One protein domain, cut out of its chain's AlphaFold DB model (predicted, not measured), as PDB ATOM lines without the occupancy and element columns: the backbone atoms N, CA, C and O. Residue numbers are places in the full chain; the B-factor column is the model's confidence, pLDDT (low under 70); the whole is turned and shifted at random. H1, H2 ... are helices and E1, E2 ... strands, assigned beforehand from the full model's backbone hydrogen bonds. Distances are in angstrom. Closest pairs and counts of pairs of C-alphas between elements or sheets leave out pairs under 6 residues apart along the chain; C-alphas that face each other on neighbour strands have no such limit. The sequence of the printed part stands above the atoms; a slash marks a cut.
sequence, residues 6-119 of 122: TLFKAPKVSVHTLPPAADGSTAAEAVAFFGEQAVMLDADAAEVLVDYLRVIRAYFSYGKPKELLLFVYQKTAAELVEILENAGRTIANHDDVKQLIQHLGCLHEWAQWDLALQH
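This is residues 6 to 119 of the 122 residues of an uncharacterized protein of Flammeovirgaceae bacterium 311 (UniProt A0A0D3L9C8). A small four-stranded sheet has one face covered by a helical hairpin, H1 and H2, and its other face bare; H3 packs on both helices. The long link of residues 18 to 29 reaches away at one end and H4 at the other. The 114 printed residues hold E1, E2, E3, E4, H1, H2, H3 and H4 in that order, class mixed, with an antiparallel sheet E1 E2 E3 E4. The whole is compact, radius of gyration of the C-alphas 14.6 A, and only just elongated, spanning 56 by 28 by 22 A.

E1, residues 6 to 10, begins at C-alpha 6 (15.820, 26.677, 7.242). E2 is residues 13 to 17, E3 30 to 34 and E4 37 to 41. H1, residues 43 to 61, is 27.1 A long, and H2, 66 to 86, 30.8 A. H3 is residues 94 to 103; H4, 108 to 118, ends at C-alpha 118 (29.534, 54.794, 23.293).

The strands form a meander, each the antiparallel neighbour of the one before: N 7 and O 15 are 2.8 A apart, N 33 and O 14 2.8 A, N 39 and O 32 2.8 A. H1 and H2 are on the same face, two layers with the sheet, at heights of 9.6 A and 9.2 A. They touch at a shallow tilt of 26 degrees, opposite ways, closest C-alphas Phe 60 and Leu 69, 6.3 A. H3 touches H1, closest C-alphas Ala 45 and His 94, 4.2 A, and H2, Leu 80 and Leu 100, 6.0 A. H4 touches no helix. Every O i to N i+4 pair in H1, H2, H3 and H4 is within hydrogen-bond range.

The C-alphas farthest apart, Asp 23 and His 119, are 56.1 A apart. The printed part has no cut; the link E2 to E3 is long. pLDDT is under 70 at residues 22 to 26, 63 and 105 to 119.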
ATOM      1  N   THR A   6      15.078  25.558   6.655       93.69
ATOM      2  CA  THR A   6      15.820  26.677   7.242       93.69
ATOM      3  C   THR A   6      15.819  26.542   8.764       93.69
ATOM      4  O   THR A   6      14.770  26.671   9.392       93.69
ATOM      5  N   LEU A   7      16.994  26.320   9.353       94.56
ATOM      6  CA  LEU A   7      17.194  26.203  10.803       94.56
ATOM      7  C   LEU A   7      17.323  27.575  11.480       94.56
ATOM      8  O   LEU A   7      16.879  27.779  12.615       94.56
ATOM      9  N   PHE A   8      17.914  28.534  10.764       95.81
ATOM     10  CA  PHE A   8      18.123  29.900  11.229       95.81
ATOM     11  C   PHE A   8      18.095  30.893  10.065       95.81
ATOM     12  O   PHE A   8      18.570  30.598   8.969       95.81
ATOM     13  N   LYS A   9      17.565  32.098  10.309       94.69
ATOM     14  CA  LYS A   9      17.572  33.197   9.338       94.69
ATOM     15  C   LYS A   9      17.651  34.560  10.027       94.69
ATOM     16  O   LYS A   9      16.868  34.862  10.929       94.69
ATOM     17  N   ALA A  10      18.564  35.390   9.542       90.00
ATOM     18  CA  ALA A  10      18.753  36.792   9.887       90.00
ATOM     19  C   ALA A  10      19.251  37.565   8.642       90.00
ATOM     20  O   ALA A  10      19.547  36.953   7.611       90.00
ATOM     21  N   PRO A  11      19.327  38.907   8.666       87.31
ATOM     22  CA  PRO A  11      19.923  39.658   7.564       87.31
ATOM     23  C   PRO A  11      21.348  39.174   7.275       87.31
ATOM     24  O   PRO A  11      22.186  39.158   8.171       87.31
ATOM     25  N   LYS A  12      21.603  38.774   6.022       87.69
ATOM     26  CA  LYS A  12      22.886  38.227   5.545       87.69
ATOM     27  C   LYS A  12      23.368  36.953   6.256       87.69
ATOM     28  O   LYS A  12      24.495  36.551   6.012       87.69
ATOM     29  N   VAL A  13      22.548  36.294   7.079       93.44
ATOM     30  CA  VAL A  13      22.915  35.019   7.713       93.44
ATOM     31  C   VAL A  13      21.780  34.021   7.617       93.44
ATOM     32  O   VAL A  13      20.634  34.333   7.947       93.44
ATOM     33  N   SER A  14      22.076  32.797   7.205       96.25
ATOM     34  CA  SER A  14      21.088  31.722   7.247       96.25
ATOM     35  C   SER A  14      21.738  30.359   7.371       96.25
ATOM     36  O   SER A  14      22.801  30.151   6.806       96.25
ATOM     37  N   VAL A  15      21.074  29.437   8.058       96.62
ATOM     38  CA  VAL A  15      21.508  28.043   8.178       96.62
ATOM     39  C   VAL A  15      20.406  27.153   7.626       96.62
ATOM     40  O   VAL A  15      19.239  27.325   7.993       96.62
ATOM     41  N   HIS A  16      20.764  26.223   6.744       95.62
ATOM     42  CA  HIS A  16      19.821  25.302   6.104       95.62
ATOM     43  C   HIS A  16      20.315  23.870   6.214       95.62
ATOM     44  O   HIS A  16      21.508  23.625   6.048       95.62
ATOM     45  N   THR A  17      19.398  22.929   6.429       93.81
ATOM     46  CA  THR A  17      19.712  21.507   6.291       93.81
ATOM     47  C   THR A  17      19.966  21.162   4.832       93.81
ATOM     48  O   THR A  17      19.303  21.675   3.924       93.81
ATOM     49  N   LEU A  18      20.913  20.264   4.608       88.94
ATOM     50  CA  LEU A  18      21.187  19.685   3.308       88.94
ATOM     51  C   LEU A  18      20.344  18.419   3.127       88.94
ATOM     52  O   LEU A  18      20.054  17.712   4.095       88.94
ATOM     53  N   PRO A  19      19.893  18.120   1.899       80.62
ATOM     54  CA  PRO A  19      19.324  16.815   1.619       80.62
ATOM     55  C   PRO A  19      20.405  15.735   1.816       80.62
ATOM     56  O   PRO A  19      21.565  15.987   1.486       80.62
ATOM     57  N   PRO A  20      20.038  14.534   2.298       71.69
ATOM     58  CA  PRO A  20      20.981  13.426   2.393       71.69
ATOM     59  C   PRO A  20      21.591  13.140   1.015       71.69
ATOM     60  O   PRO A  20      20.871  13.173   0.007       71.69
ATOM     61  N   ALA A  21      22.902  12.881   0.956       70.12
ATOM     62  CA  ALA A  21      23.539  12.558  -0.316       70.12
ATOM     63  C   ALA A  21      22.950  11.275  -0.906       70.12
ATOM     64  O   ALA A  21      22.561  10.348  -0.193       70.12
ATOM     65  N   ALA A  22      22.889  11.229  -2.237       66.75
ATOM     66  CA  ALA A  22      22.301  10.118  -2.980       66.75
ATOM     67  C   ALA A  22      23.030   8.777  -2.757       66.75
ATOM     68  O   ALA A  22      22.455   7.723  -3.011       66.75
ATOM     69  N   ASP A  23      24.274   8.821  -2.277       67.81
ATOM     70  CA  ASP A  23      25.136   7.680  -1.965       67.81
ATOM     71  C   ASP A  23      25.202   7.349  -0.458       67.81
ATOM     72  O   ASP A  23      25.910   6.424  -0.067       67.81
ATOM     73  N   GLY A  24      24.464   8.077   0.392       57.91
ATOM     74  CA  GLY A  24      24.475   7.905   1.849       57.91
ATOM     75  C   GLY A  24      25.722   8.457   2.555       57.91
ATOM     76  O   GLY A  24      25.879   8.228   3.750       57.91
ATOM     77  N   SER A  25      26.593   9.187   1.849       56.12
ATOM     78  CA  SER A  25      27.909   9.645   2.320       56.12
ATOM     79  C   SER A  25      27.935  11.119   2.776       56.12
ATOM     80  O   SER A  25      28.900  11.844   2.513       56.12
ATOM     81  N   THR A  26      26.899  11.637   3.438       60.03
ATOM     82  CA  THR A  26      26.938  13.034   3.917       60.03
ATOM     83  C   THR A  26      27.683  13.159   5.238       60.03
ATOM     84  O   THR A  26      27.117  12.905   6.291       60.03
ATOM     85  N   ALA A  27      28.938  13.613   5.175       74.06
ATOM     86  CA  ALA A  27      29.643  14.167   6.334       74.06
ATOM     87  C   ALA A  27      29.133  15.575   6.706       74.06
ATOM     88  O   ALA A  27      29.301  16.007   7.839       74.06
ATOM     89  N   ALA A  28      28.506  16.290   5.761       81.88
ATOM     90  CA  ALA A  28      27.855  17.572   6.011       81.88
ATOM     91  C   ALA A  28      26.333  17.437   5.901       81.88
ATOM     92  O   ALA A  28      25.817  16.979   4.880       81.88
ATOM     93  N   GLU A  29      25.629  17.891   6.930       89.56
ATOM     94  CA  GLU A  29      24.169  17.837   7.043       89.56
ATOM     95  C   GLU A  29      23.522  19.226   7.033       89.56
ATOM     96  O   GLU A  29      22.308  19.351   6.854       89.56
ATOM     97  N   ALA A  30      24.320  20.289   7.150       94.00
ATOM     98  CA  ALA A  30      23.852  21.658   7.007       94.00
ATOM     99  C   ALA A  30      24.886  22.567   6.333       94.00
ATOM    100  O   ALA A  30      26.074  22.259   6.230       94.00
ATOM    101  N   VAL A  31      24.405  23.722   5.879       95.31
ATOM    102  CA  VAL A  31      25.228  24.818   5.371       95.31
ATOM    103  C   VAL A  31      24.818  26.124   6.042       95.31
ATOM    104  O   VAL A  31      23.634  26.481   6.072       95.31
ATOM    105  N   ALA A  32      25.800  26.845   6.579       95.94
ATOM    106  CA  ALA A  32      25.642  28.202   7.076       95.94
ATOM    107  C   ALA A  32      26.165  29.204   6.045       95.94
ATOM    108  O   ALA A  32      27.319  29.145   5.634       95.94
ATOM    109  N   PHE A  33      25.315  30.145   5.648       95.56
ATOM    110  CA  PHE A  33      25.665  31.274   4.797       95.56
ATOM    111  C   PHE A  33      25.839  32.529   5.644       95.56
ATOM    112  O   PHE A  33      24.930  32.880   6.398       95.56
ATOM    113  N   PHE A  34      26.956  33.225   5.456       91.44
ATOM    114  CA  PHE A  34      27.290  34.520   6.039       91.44
ATOM    115  C   PHE A  34      27.641  35.492   4.902       91.44
ATOM    116  O   PHE A  34      28.786  35.618   4.475       91.44
ATOM    117  N   GLY A  35      26.632  36.166   4.355       87.88
ATOM    118  CA  GLY A  35      26.764  36.941   3.125       87.88
ATOM    119  C   GLY A  35      27.058  36.020   1.943       87.88
ATOM    120  O   GLY A  35      26.214  35.205   1.580       87.88
ATOM    121  N   GLU A  36      28.242  36.167   1.357       87.31
ATOM    122  CA  GLU A  36      28.720  35.343   0.235       87.31
ATOM    123  C   GLU A  36      29.507  34.107   0.699       87.31
ATOM    124  O   GLU A  36      29.769  33.204  -0.090       87.31
ATOM    125  N   GLN A  37      29.863  34.047   1.983       89.19
ATOM    126  CA  GLN A  37      30.642  32.961   2.561       89.19
ATOM    127  C   GLN A  37      29.723  31.808   2.971       89.19
ATOM    128  O   GLN A  37      28.686  32.032   3.599       89.19
ATOM    129  N   ALA A  38      30.104  30.578   2.633       93.06
ATOM    130  CA  ALA A  38      29.377  29.367   3.000       93.06
ATOM    131  C   ALA A  38      30.283  28.434   3.811       93.06
ATOM    132  O   ALA A  38      31.425  28.197   3.426       93.06
ATOM    133  N   VAL A  39      29.761  27.898   4.913       94.12
ATOM    134  CA  VAL A  39      30.450  26.937   5.779       94.12
ATOM    135  C   VAL A  39      29.609  25.671   5.872       94.12
ATOM    136  O   VAL A  39      28.423  25.733   6.203       94.12
ATOM    137  N   MET A  40      30.218  24.530   5.558       95.19
ATOM    138  CA  MET A  40      29.585  23.215   5.666       95.19
ATOM    139  C   MET A  40      29.686  22.717   7.105       95.19
ATOM    140  O   MET A  40      30.727  22.885   7.738       95.19
ATOM    141  N   LEU A  41      28.620  22.104   7.613       95.50
ATOM    142  CA  LEU A  41      28.498  21.673   9.004       95.50
ATOM    143  C   LEU A  41      28.013  20.223   9.053       95.50
ATOM    144  O   LEU A  41      27.125  19.854   8.277       95.50
ATOM    145  N   ASP A  42      28.538  19.430   9.982       93.31
ATOM    146  CA  ASP A  42      27.851  18.212  10.416       93.31
ATOM    147  C   ASP A  42      26.595  18.551  11.254       93.31
ATOM    148  O   ASP A  42      26.285  19.725  11.498       93.31
ATOM    149  N   ALA A  43      25.824  17.531  11.636       90.88
ATOM    150  CA  ALA A  43      24.576  17.723  12.377       90.88
ATOM    151  C   ALA A  43      24.793  18.407  13.738       90.88
ATOM    152  O   ALA A  43      24.085  19.365  14.061       90.88
ATOM    153  N   ASP A  44      25.795  17.960  14.498       92.44
ATOM    154  CA  ASP A  44      26.069  18.456  15.848       92.44
ATOM    155  C   ASP A  44      26.572  19.910  15.811       92.44
ATOM    156  O   ASP A  44      26.129  20.763  16.584       92.44
ATOM    157  N   ALA A  45      27.451  20.235  14.860       95.50
ATOM    158  CA  ALA A  45      27.909  21.596  14.600       95.50
ATOM    159  C   ALA A  45      26.750  22.518  14.220       95.50
ATOM    160  O   ALA A  45      26.687  23.663  14.676       95.50
ATOM    161  N   ALA A  46      25.826  22.034  13.384       95.62
ATOM    162  CA  ALA A  46      24.666  22.802  12.956       95.62
ATOM    163  C   ALA A  46      23.755  23.165  14.130       95.62
ATOM    164  O   ALA A  46      23.327  24.318  14.225       95.62
ATOM    165  N   GLU A  47      23.481  22.216  15.028       94.69
ATOM    166  CA  GLU A  47      22.669  22.447  16.223       94.69
ATOM    167  C   GLU A  47      23.297  23.524  17.118       94.69
ATOM    168  O   GLU A  47      22.676  24.559  17.385       94.69
ATOM    169  N   VAL A  48      24.567  23.339  17.491       94.69
ATOM    170  CA  VAL A  48      25.267  24.254  18.402       94.69
ATOM    171  C   VAL A  48      25.435  25.645  17.790       94.69
ATOM    172  O   VAL A  48      25.217  26.653  18.471       94.69
ATOM    173  N   LEU A  49      25.770  25.740  16.497       95.06
ATOM    174  CA  LEU A  49      25.924  27.030  15.823       95.06
ATOM    175  C   LEU A  49      24.589  27.779  15.753       95.06
ATOM    176  O   LEU A  49      24.546  28.990  15.974       95.06
ATOM    177  N   VAL A  50      23.488  27.083  15.459       95.62
ATOM    178  CA  VAL A  50      22.156  27.696  15.404       95.62
ATOM    179  C   VAL A  50      21.754  28.251  16.767       95.62
ATOM    180  O   VAL A  50      21.249  29.377  16.834       95.62
ATOM    181  N   ASP A  51      21.997  27.512  17.845       94.12
ATOM    182  CA  ASP A  51      21.673  27.975  19.193       94.12
ATOM    183  C   ASP A  51      22.543  29.155  19.623       94.12
ATOM    184  O   ASP A  51      22.022  30.147  20.145       94.12
ATOM    185  N   TYR A  52      23.830  29.137  19.287       92.12
ATOM    186  CA  TYR A  52      24.704  30.290  19.470       92.12
ATOM    187  C   TYR A  52      24.187  31.531  18.725       92.12
ATOM    188  O   TYR A  52      23.990  32.586  19.331       92.12
ATOM    189  N   LEU A  53      23.857  31.412  17.435       92.69
ATOM    190  CA  LEU A  53      23.315  32.519  16.635       92.69
ATOM    191  C   LEU A  53      21.984  33.053  17.192       92.69
ATOM    192  O   LEU A  53      21.726  34.261  17.144       92.69
ATOM    193  N   ARG A  54      21.134  32.183  17.754       92.62
ATOM    194  CA  ARG A  54      19.898  32.587  18.448       92.62
ATOM    195  C   ARG A  54      20.196  33.390  19.709       92.62
ATOM    196  O   ARG A  54      19.550  34.421  19.908       92.62
ATOM    197  N   VAL A  55      21.169  32.967  20.517       89.31
ATOM    198  CA  VAL A  55      21.604  33.691  21.723       89.31
ATOM    199  C   VAL A  55      22.155  35.069  21.360       89.31
ATOM    200  O   VAL A  55      21.724  36.061  21.950       89.31
ATOM    201  N   ILE A  56      23.013  35.164  20.337       87.44
ATOM    202  CA  ILE A  56      23.524  36.448  19.830       87.44
ATOM    203  C   ILE A  56      22.356  37.353  19.427       87.44
ATOM    204  O   ILE A  56      22.247  38.492  19.885       87.44
ATOM    205  N   ARG A  57      21.441  36.851  18.587       88.38
ATOM    206  CA  ARG A  57      20.294  37.635  18.111       88.38
ATOM    207  C   ARG A  57      19.430  38.131  19.266       88.38
ATOM    208  O   ARG A  57      18.969  39.271  19.234       88.38
ATOM    209  N   ALA A  58      19.191  37.277  20.260       87.56
ATOM    210  CA  ALA A  58      18.422  37.629  21.443       87.56
ATOM    211  C   ALA A  58      19.124  38.731  22.244       87.56
ATOM    212  O   ALA A  58      18.490  39.734  22.556       87.56
ATOM    213  N   TYR A  59      20.430  38.613  22.490       84.31
ATOM    214  CA  TYR A  59      21.212  39.634  23.189       84.31
ATOM    215  C   TYR A  59      21.103  41.015  22.521       84.31
ATOM    216  O   TYR A  59      20.783  42.003  23.183       84.31
ATOM    217  N   PHE A  60      21.255  41.083  21.194       83.19
ATOM    218  CA  PHE A  60      21.147  42.349  20.462       83.19
ATOM    219  C   PHE A  60      19.712  42.884  20.338       83.19
ATOM    220  O   PHE A  60      19.522  44.063  20.042       83.19
ATOM    221  N   SER A  61      18.686  42.066  20.599       82.00
ATOM    222  CA  SER A  61      17.291  42.527  20.586       82.00
ATOM    223  C   SER A  61      16.933  43.433  21.777       82.00
ATOM    224  O   SER A  61      15.967  44.191  21.691       82.00
ATOM    225  N   TYR A  62      17.744  43.440  22.843       79.44
ATOM    226  CA  TYR A  62      17.559  44.266  24.044       79.44
ATOM    227  C   TYR A  62      18.205  45.657  23.917       79.44
ATOM    228  O   TYR A  62      19.029  46.060  24.735       79.44
ATOM    229  N   GLY A  63      17.828  46.403  22.875       69.44
ATOM    230  CA  GLY A  63      18.200  47.817  22.726       69.44
ATOM    231  C   GLY A  63      19.640  48.081  22.277       69.44
ATOM    232  O   GLY A  63      20.105  49.212  22.394       69.44
ATOM    233  N   LYS A  64      20.343  47.071  21.752       77.12
ATOM    234  CA  LYS A  64      21.682  47.240  21.172       77.12
ATOM    235  C   LYS A  64      21.601  47.646  19.687       77.12
ATOM    236  O   LYS A  64      20.626  47.292  19.014       77.12
ATOM    237  N   PRO A  65      22.615  48.348  19.146       77.19
ATOM    238  CA  PRO A  65      22.680  48.681  17.723       77.19
ATOM    239  C   PRO A  65      22.615  47.438  16.822       77.19
ATOM    240  O   PRO A  65      23.310  46.444  17.049       77.19
ATOM    241  N   LYS A  66      21.800  47.486  15.762       76.50
ATOM    242  CA  LYS A  66      21.641  46.363  14.813       76.50
ATOM    243  C   LYS A  66      22.875  46.173  13.933       76.50
ATOM    244  O   LYS A  66      23.116  45.079  13.429       76.50
ATOM    245  N   GLU A  67      23.650  47.229  13.750       78.31
ATOM    246  CA  GLU A  67      24.895  47.257  12.996       78.31
ATOM    247  C   GLU A  67      25.948  46.359  13.660       78.31
ATOM    248  O   GLU A  67      26.659  45.622  12.976       78.31
ATOM    249  N   LEU A  68      25.973  46.333  14.998       80.44
ATOM    250  CA  LEU A  68      26.856  45.461  15.770       80.44
ATOM    251  C   LEU A  68      26.486  43.986  15.625       80.44
ATOM    252  O   LEU A  68      27.374  43.146  15.520       80.44
ATOM    253  N   LEU A  69      25.193  43.663  15.531       85.00
ATOM    254  CA  LEU A  69      24.750  42.292  15.265       85.00
ATOM    255  C   LEU A  69      25.313  41.766  13.937       85.00
ATOM    256  O   LEU A  69      25.756  40.621  13.861       85.00
ATOM    257  N   LEU A  70      25.320  42.600  12.891       84.25
ATOM    258  CA  LEU A  70      25.886  42.210  11.600       84.25
ATOM    259  C   LEU A  70      27.400  41.986  11.692       84.25
ATOM    260  O   LEU A  70      27.901  41.002  11.149       84.25
ATOM    261  N   PHE A  71      28.112  42.868  12.394       84.25
ATOM    262  CA  PHE A  71      29.548  42.723  12.623       84.25
ATOM    263  C   PHE A  71      29.878  41.423  13.372       84.25
ATOM    264  O   PHE A  71      30.770  40.684  12.959       84.25
ATOM    265  N   VAL A  72      29.113  41.087  14.416       86.12
ATOM    266  CA  VAL A  72      29.292  39.842  15.179       86.12
ATOM    267  C   VAL A  72      29.089  38.609  14.300       86.12
ATOM    268  O   VAL A  72      29.864  37.656  14.379       86.12
ATOM    269  N   TYR A  73      28.096  38.620  13.411       89.12
ATOM    270  CA  TYR A  73      27.918  37.524  12.462       89.12
ATOM    271  C   TYR A  73      29.082  37.387  11.478       89.12
ATOM    272  O   TYR A  73      29.499  36.269  11.188       89.12
ATOM    273  N   GLN A  74      29.628  38.497  10.978       86.69
ATOM    274  CA  GLN A  74      30.797  38.461  10.094       86.69
ATOM    275  C   GLN A  74      32.035  37.927  10.817       86.69
ATOM    276  O   GLN A  74      32.764  37.112  10.257       86.69
ATOM    277  N   LYS A  75      32.240  38.323  12.079       87.62
ATOM    278  CA  LYS A  75      33.299  37.765  12.924       87.62
ATOM    279  C   LYS A  75      33.113  36.272  13.164       87.62
ATOM    280  O   LYS A  75      34.052  35.518  12.974       87.62
ATOM    281  N   THR A  76      31.888  35.837  13.452       90.25
ATOM    282  CA  THR A  76      31.548  34.410  13.590       90.25
ATOM    283  C   THR A  76      31.958  33.601  12.355       90.25
ATOM    284  O   THR A  76      32.523  32.522  12.492       90.25
ATOM    285  N   ALA A  77      31.714  34.131  11.153       90.38
ATOM    286  CA  ALA A  77      32.095  33.475   9.905       90.38
ATOM    287  C   ALA A  77      33.615  33.406   9.701       90.38
ATOM    288  O   ALA A  77      34.134  32.362   9.311       90.38
ATOM    289  N   ALA A  78      34.312  34.519   9.948       90.00
ATOM    290  CA  ALA A  78      35.757  34.622   9.768       90.00
ATOM    291  C   ALA A  78      36.507  33.663  10.700       90.00
ATOM    292  O   ALA A  78      37.302  32.860  10.224       90.00
ATOM    293  N   GLU A  79      36.177  33.681  11.994       91.81
ATOM    294  CA  GLU A  79      36.807  32.809  12.991       91.81
ATOM    295  C   GLU A  79      36.536  31.328  12.703       91.81
ATOM    296  O   GLU A  79      37.431  30.493  12.805       91.81
ATOM    297  N   LEU A  80      35.309  30.976  12.297       93.31
ATOM    298  CA  LEU A  80      34.986  29.585  11.983       93.31
ATOM    299  C   LEU A  80      35.756  29.091  10.752       93.31
ATOM    300  O   LEU A  80      36.192  27.944  10.731       93.31
ATOM    301  N   VAL A  81      35.951  29.940   9.740       93.69
ATOM    302  CA  VAL A  81      36.781  29.580   8.583       93.69
ATOM    303  C   VAL A  81      38.252  29.477   8.953       93.69
ATOM    304  O   VAL A  81      38.883  28.510   8.544       93.69
ATOM    305  N   GLU A  82      38.777  30.374   9.779       93.88
ATOM    306  CA  GLU A  82      40.157  30.274  10.258       93.88
ATOM    307  C   GLU A  82      40.398  28.973  11.048       93.88
ATOM    308  O   GLU A  82      41.397  28.286  10.829       93.88
ATOM    309  N   ILE A  83      39.463  28.578  11.921       94.25
ATOM    310  CA  ILE A  83      39.521  27.296  12.646       94.25
ATOM    311  C   ILE A  83      39.593  26.116  11.667       94.25
ATOM    312  O   ILE A  83      40.422  25.217  11.831       94.25
ATOM    313  N   LEU A  84      38.756  26.129  10.628       95.12
ATOM    314  CA  LEU A  84      38.712  25.078   9.613       95.12
ATOM    315  C   LEU A  84      39.982  25.016   8.762       95.12
ATOM    316  O   LEU A  84      40.524  23.928   8.550       95.12
ATOM    317  N   GLU A  85      40.478  26.169   8.317       94.75
ATOM    318  CA  GLU A  85      41.718  26.290   7.552       94.75
ATOM    319  C   GLU A  85      42.909  25.762   8.356       94.75
ATOM    320  O   GLU A  85      43.664  24.925   7.859       94.75
ATOM    321  N   ASN A  86      43.023  26.155   9.628       95.00
ATOM    322  CA  ASN A  86      44.070  25.681  10.534       95.00
ATOM    323  C   ASN A  86      43.993  24.168  10.788       95.00
ATOM    324  O   ASN A  86      45.020  23.509  10.957       95.00
ATOM    325  N   ALA A  87      42.786  23.600  10.793       93.44
ATOM    326  CA  ALA A  87      42.575  22.165  10.935       93.44
ATOM    327  C   ALA A  87      42.708  21.382   9.613       93.44
ATOM    328  O   ALA A  87      42.620  20.153   9.633       93.44
ATOM    329  N   GLY A  88      42.884  22.058   8.469       94.75
ATOM    330  CA  GLY A  88      42.910  21.433   7.143       94.75
ATOM    331  C   GLY A  88      41.585  20.766   6.753       94.75
ATOM    332  O   GLY A  88      41.585  19.778   6.017       94.75
ATOM    333  N   ARG A  89      40.456  21.261   7.276       93.25
ATOM    334  CA  ARG A  89      39.113  20.696   7.074       93.25
ATOM    335  C   ARG A  89      38.194  21.687   6.366       93.25
ATOM    336  O   ARG A  89      38.392  22.890   6.418       93.25
ATOM    337  N   THR A  90      37.168  21.165   5.701       91.94
ATOM    338  CA  THR A  90      36.159  21.964   4.978       91.94
ATOM    339  C   THR A  90      34.753  21.842   5.567       91.94
ATOM    340  O   THR A  90      33.849  22.561   5.146       91.94
ATOM    341  N   ILE A  91      34.567  20.933   6.527       94.62
ATOM    342  CA  ILE A  91      33.311  20.688   7.237       94.62
ATOM    343  C   ILE A  91      33.583  20.897   8.723       94.62
ATOM    344  O   ILE A  91      34.490  20.263   9.275       94.62
ATOM    345  N   ALA A  92      32.810  21.783   9.345       95.69
ATOM    346  CA  ALA A  92      32.877  22.015  10.777       95.69
ATOM    347  C   ALA A  92      32.160  20.914  11.539       95.69
ATOM    348  O   ALA A  92      31.066  20.495  11.156       95.69
ATOM    349  N   ASN A  93      32.788  20.505  12.632       95.69
ATOM    350  CA  ASN A  93      32.207  19.622  13.622       95.69
ATOM    351  C   ASN A  93      31.865  20.382  14.910       95.69
ATOM    352  O   ASN A  93      32.119  21.583  15.050       95.69
ATOM    353  N   HIS A  94      31.272  19.665  15.857       95.00
ATOM    354  CA  HIS A  94      30.925  20.193  17.173       95.00
ATOM    355  C   HIS A  94      32.088  20.941  17.858       95.00
ATOM    356  O   HIS A  94      31.893  22.026  18.414       95.00
ATOM    357  N   ASP A  95      33.298  20.380  17.822       95.12
ATOM    358  CA  ASP A  95      34.453  20.939  18.526       95.12
ATOM    359  C   ASP A  95      34.945  22.245  17.893       95.12
ATOM    360  O   ASP A  95      35.343  23.151  18.625       95.12
ATOM    361  N   ASP A  96      34.816  22.398  16.573       95.06
ATOM    362  CA  ASP A  96      35.117  23.656  15.878       95.06
ATOM    363  C   ASP A  96      34.187  24.780  16.329       95.06
ATOM    364  O   ASP A  96      34.625  25.888  16.637       95.06
ATOM    365  N   VAL A  97      32.886  24.488  16.415       94.31
ATOM    366  CA  VAL A  97      31.887  25.467  16.862       94.31
ATOM    367  C   VAL A  97      32.075  25.786  18.344       94.31
ATOM    368  O   VAL A  97      31.937  26.935  18.763       94.31
ATOM    369  N   LYS A  98      32.455  24.801  19.158       92.69
ATOM    370  CA  LYS A  98      32.801  25.035  20.560       92.69
ATOM    371  C   LYS A  98      34.038  25.927  20.694       92.69
ATOM    372  O   LYS A  98      34.020  26.853  21.503       92.69
ATOM    373  N   GLN A  99      35.081  25.677  19.903       92.12
ATOM    374  CA  GLN A  99      36.288  26.502  19.874       92.12
ATOM    375  C   GLN A  99      35.970  27.931  19.425       92.12
ATOM    376  O   GLN A  99      36.420  28.876  20.066       92.12
ATOM    377  N   LEU A 100      35.141  28.098  18.393       91.62
ATOM    378  CA  LEU A 100      34.632  29.394  17.936       91.62
ATOM    379  C   LEU A 100      33.965  30.179  19.072       91.62
ATOM    380  O   LEU A 100      34.284  31.346  19.293       91.62
ATOM    381  N   ILE A 101      33.048  29.539  19.806       89.56
ATOM    382  CA  ILE A 101      32.324  30.166  20.922       89.56
ATOM    383  C   ILE A 101      33.289  30.561  22.047       89.56
ATOM    384  O   ILE A 101      33.126  31.615  22.659       89.56
ATOM    385  N   GLN A 102      34.300  29.733  22.319       86.62
ATOM    386  CA  GLN A 102      35.334  30.038  23.308       86.62
ATOM    387  C   GLN A 102      36.225  31.205  22.867       86.62
ATOM    388  O   GLN A 102      36.529  32.064  23.692       86.62
ATOM    389  N   HIS A 103      36.615  31.248  21.590       83.00
ATOM    390  CA  HIS A 103      37.500  32.276  21.041       83.00
ATOM    391  C   HIS A 103      36.820  33.643  21.009       83.00
ATOM    392  O   HIS A 103      37.406  34.639  21.413       83.00
ATOM    393  N   LEU A 104      35.557  33.694  20.586       80.62
ATOM    394  CA  LEU A 104      34.818  34.949  20.482       80.62
ATOM    395  C   LEU A 104      34.424  35.566  21.832       80.62
ATOM    396  O   LEU A 104      33.877  36.671  21.840       80.62
ATOM    397  N   GLY A 105      34.705  34.867  22.938       66.81
ATOM    398  CA  GLY A 105      34.367  35.282  24.288       66.81
ATOM    399  C   GLY A 105      32.853  35.261  24.517       66.81
ATOM    400  O   GLY A 105      32.059  35.804  23.753       66.81
ATOM    401  N   CYS A 106      32.395  34.642  25.600       59.19
ATOM    402  CA  CYS A 106      30.970  34.547  25.912       59.19
ATOM    403  C   CYS A 106      30.332  35.934  26.136       59.19
ATOM    404  O   CYS A 106      30.313  36.358  27.280       59.19
ATOM    405  N   LEU A 107      29.796  36.631  25.120       57.34
ATOM    406  CA  LEU A 107      29.024  37.904  25.173       57.34
ATOM    407  C   LEU A 107      29.655  39.103  25.935       57.34
ATOM    408  O   LEU A 107      29.227  40.241  25.746       57.34
ATOM    409  N   HIS A 108      30.647  38.883  26.794       50.16
ATOM    410  CA  HIS A 108      31.171  39.802  27.794       50.16
ATOM    411  C   HIS A 108      32.129  40.799  27.151       50.16
ATOM    412  O   HIS A 108      32.012  41.996  27.391       50.16
ATOM    413  N   GLU A 109      32.997  40.334  26.252       57.81
ATOM    414  CA  GLU A 109      33.846  41.215  25.445       57.81
ATOM    415  C   GLU A 109      33.010  42.083  24.496       57.81
ATOM    416  O   GLU A 109      33.286  43.267  24.317       57.81
ATOM    417  N   TRP A 110      31.900  41.561  23.969       61.78
ATOM    418  CA  TRP A 110      31.011  42.347  23.109       61.78
ATOM    419  C   TRP A 110      30.173  43.370  23.879       61.78
ATOM    420  O   TRP A 110      29.866  44.438  23.351       61.78
ATOM    421  N   ALA A 111      29.821  43.079  25.133       56.75
ATOM    422  CA  ALA A 111      29.252  44.073  26.038       56.75
ATOM    423  C   ALA A 111      30.242  45.219  26.310       56.75
ATOM    424  O   ALA A 111      29.823  46.370  26.421       56.75
ATOM    425  N   GLN A 112      31.545  44.922  26.362       57.03
ATOM    426  CA  GLN A 112      32.596  45.931  26.516       57.03
ATOM    427  C   GLN A 112      32.866  46.723  25.225       57.03
ATOM    428  O   GLN A 112      33.151  47.917  25.303       57.03
ATOM    429  N   TRP A 113      32.704  46.131  24.037       58.97
ATOM    430  CA  TRP A 113      32.771  46.877  22.769       58.97
ATOM    431  C   TRP A 113      31.647  47.902  22.605       58.97
ATOM    432  O   TRP A 113      31.903  49.001  22.115       58.97
ATOM    433  N   ASP A 114      30.426  47.592  23.047       55.44
ATOM    434  CA  ASP A 114      29.330  48.570  23.064       55.44
ATOM    435  C   ASP A 114      29.658  49.772  23.971       55.44
ATOM    436  O   ASP A 114      29.420  50.917  23.596       55.44
ATOM    437  N   LEU A 115      30.305  49.534  25.120       57.31
ATOM    438  CA  LEU A 115      30.796  50.597  26.008       57.31
ATOM    439  C   LEU A 115      31.902  51.443  25.359       57.31
ATOM    440  O   LEU A 115      31.860  52.669  25.450       57.31
ATOM    441  N   ALA A 116      32.865  50.815  24.681       59.31
ATOM    442  CA  ALA A 116      33.958  51.521  24.007       59.31
ATOM    443  C   ALA A 116      33.480  52.375  22.818       59.31
ATOM    444  O   ALA A 116      34.037  53.437  22.554       59.31
ATOM    445  N   LEU A 117      32.431  51.942  22.112       59.47
ATOM    446  CA  LEU A 117      31.830  52.701  21.010       59.47
ATOM    447  C   LEU A 117      30.938  53.854  21.490       59.47
ATOM    448  O   LEU A 117      30.825  54.862  20.798       59.47
ATOM    449  N   GLN A 118      30.312  53.720  22.662       58.41
ATOM    450  CA  GLN A 118      29.534  54.794  23.293       58.41
ATOM    451  C   GLN A 118      30.425  55.839  23.982       58.41
ATOM    452  O   GLN A 118      30.011  56.987  24.145       58.41
ATOM    453  N   HIS A 119      31.651  55.459  24.348       54.78
ATOM    454  CA  HIS A 119      32.637  56.318  24.995       54.78
ATOM    455  C   HIS A 119      34.005  56.187  24.308       54.78
ATOM    456  O   HIS A 119      34.919  55.589  24.887       54.78
TER     457      HIS A 119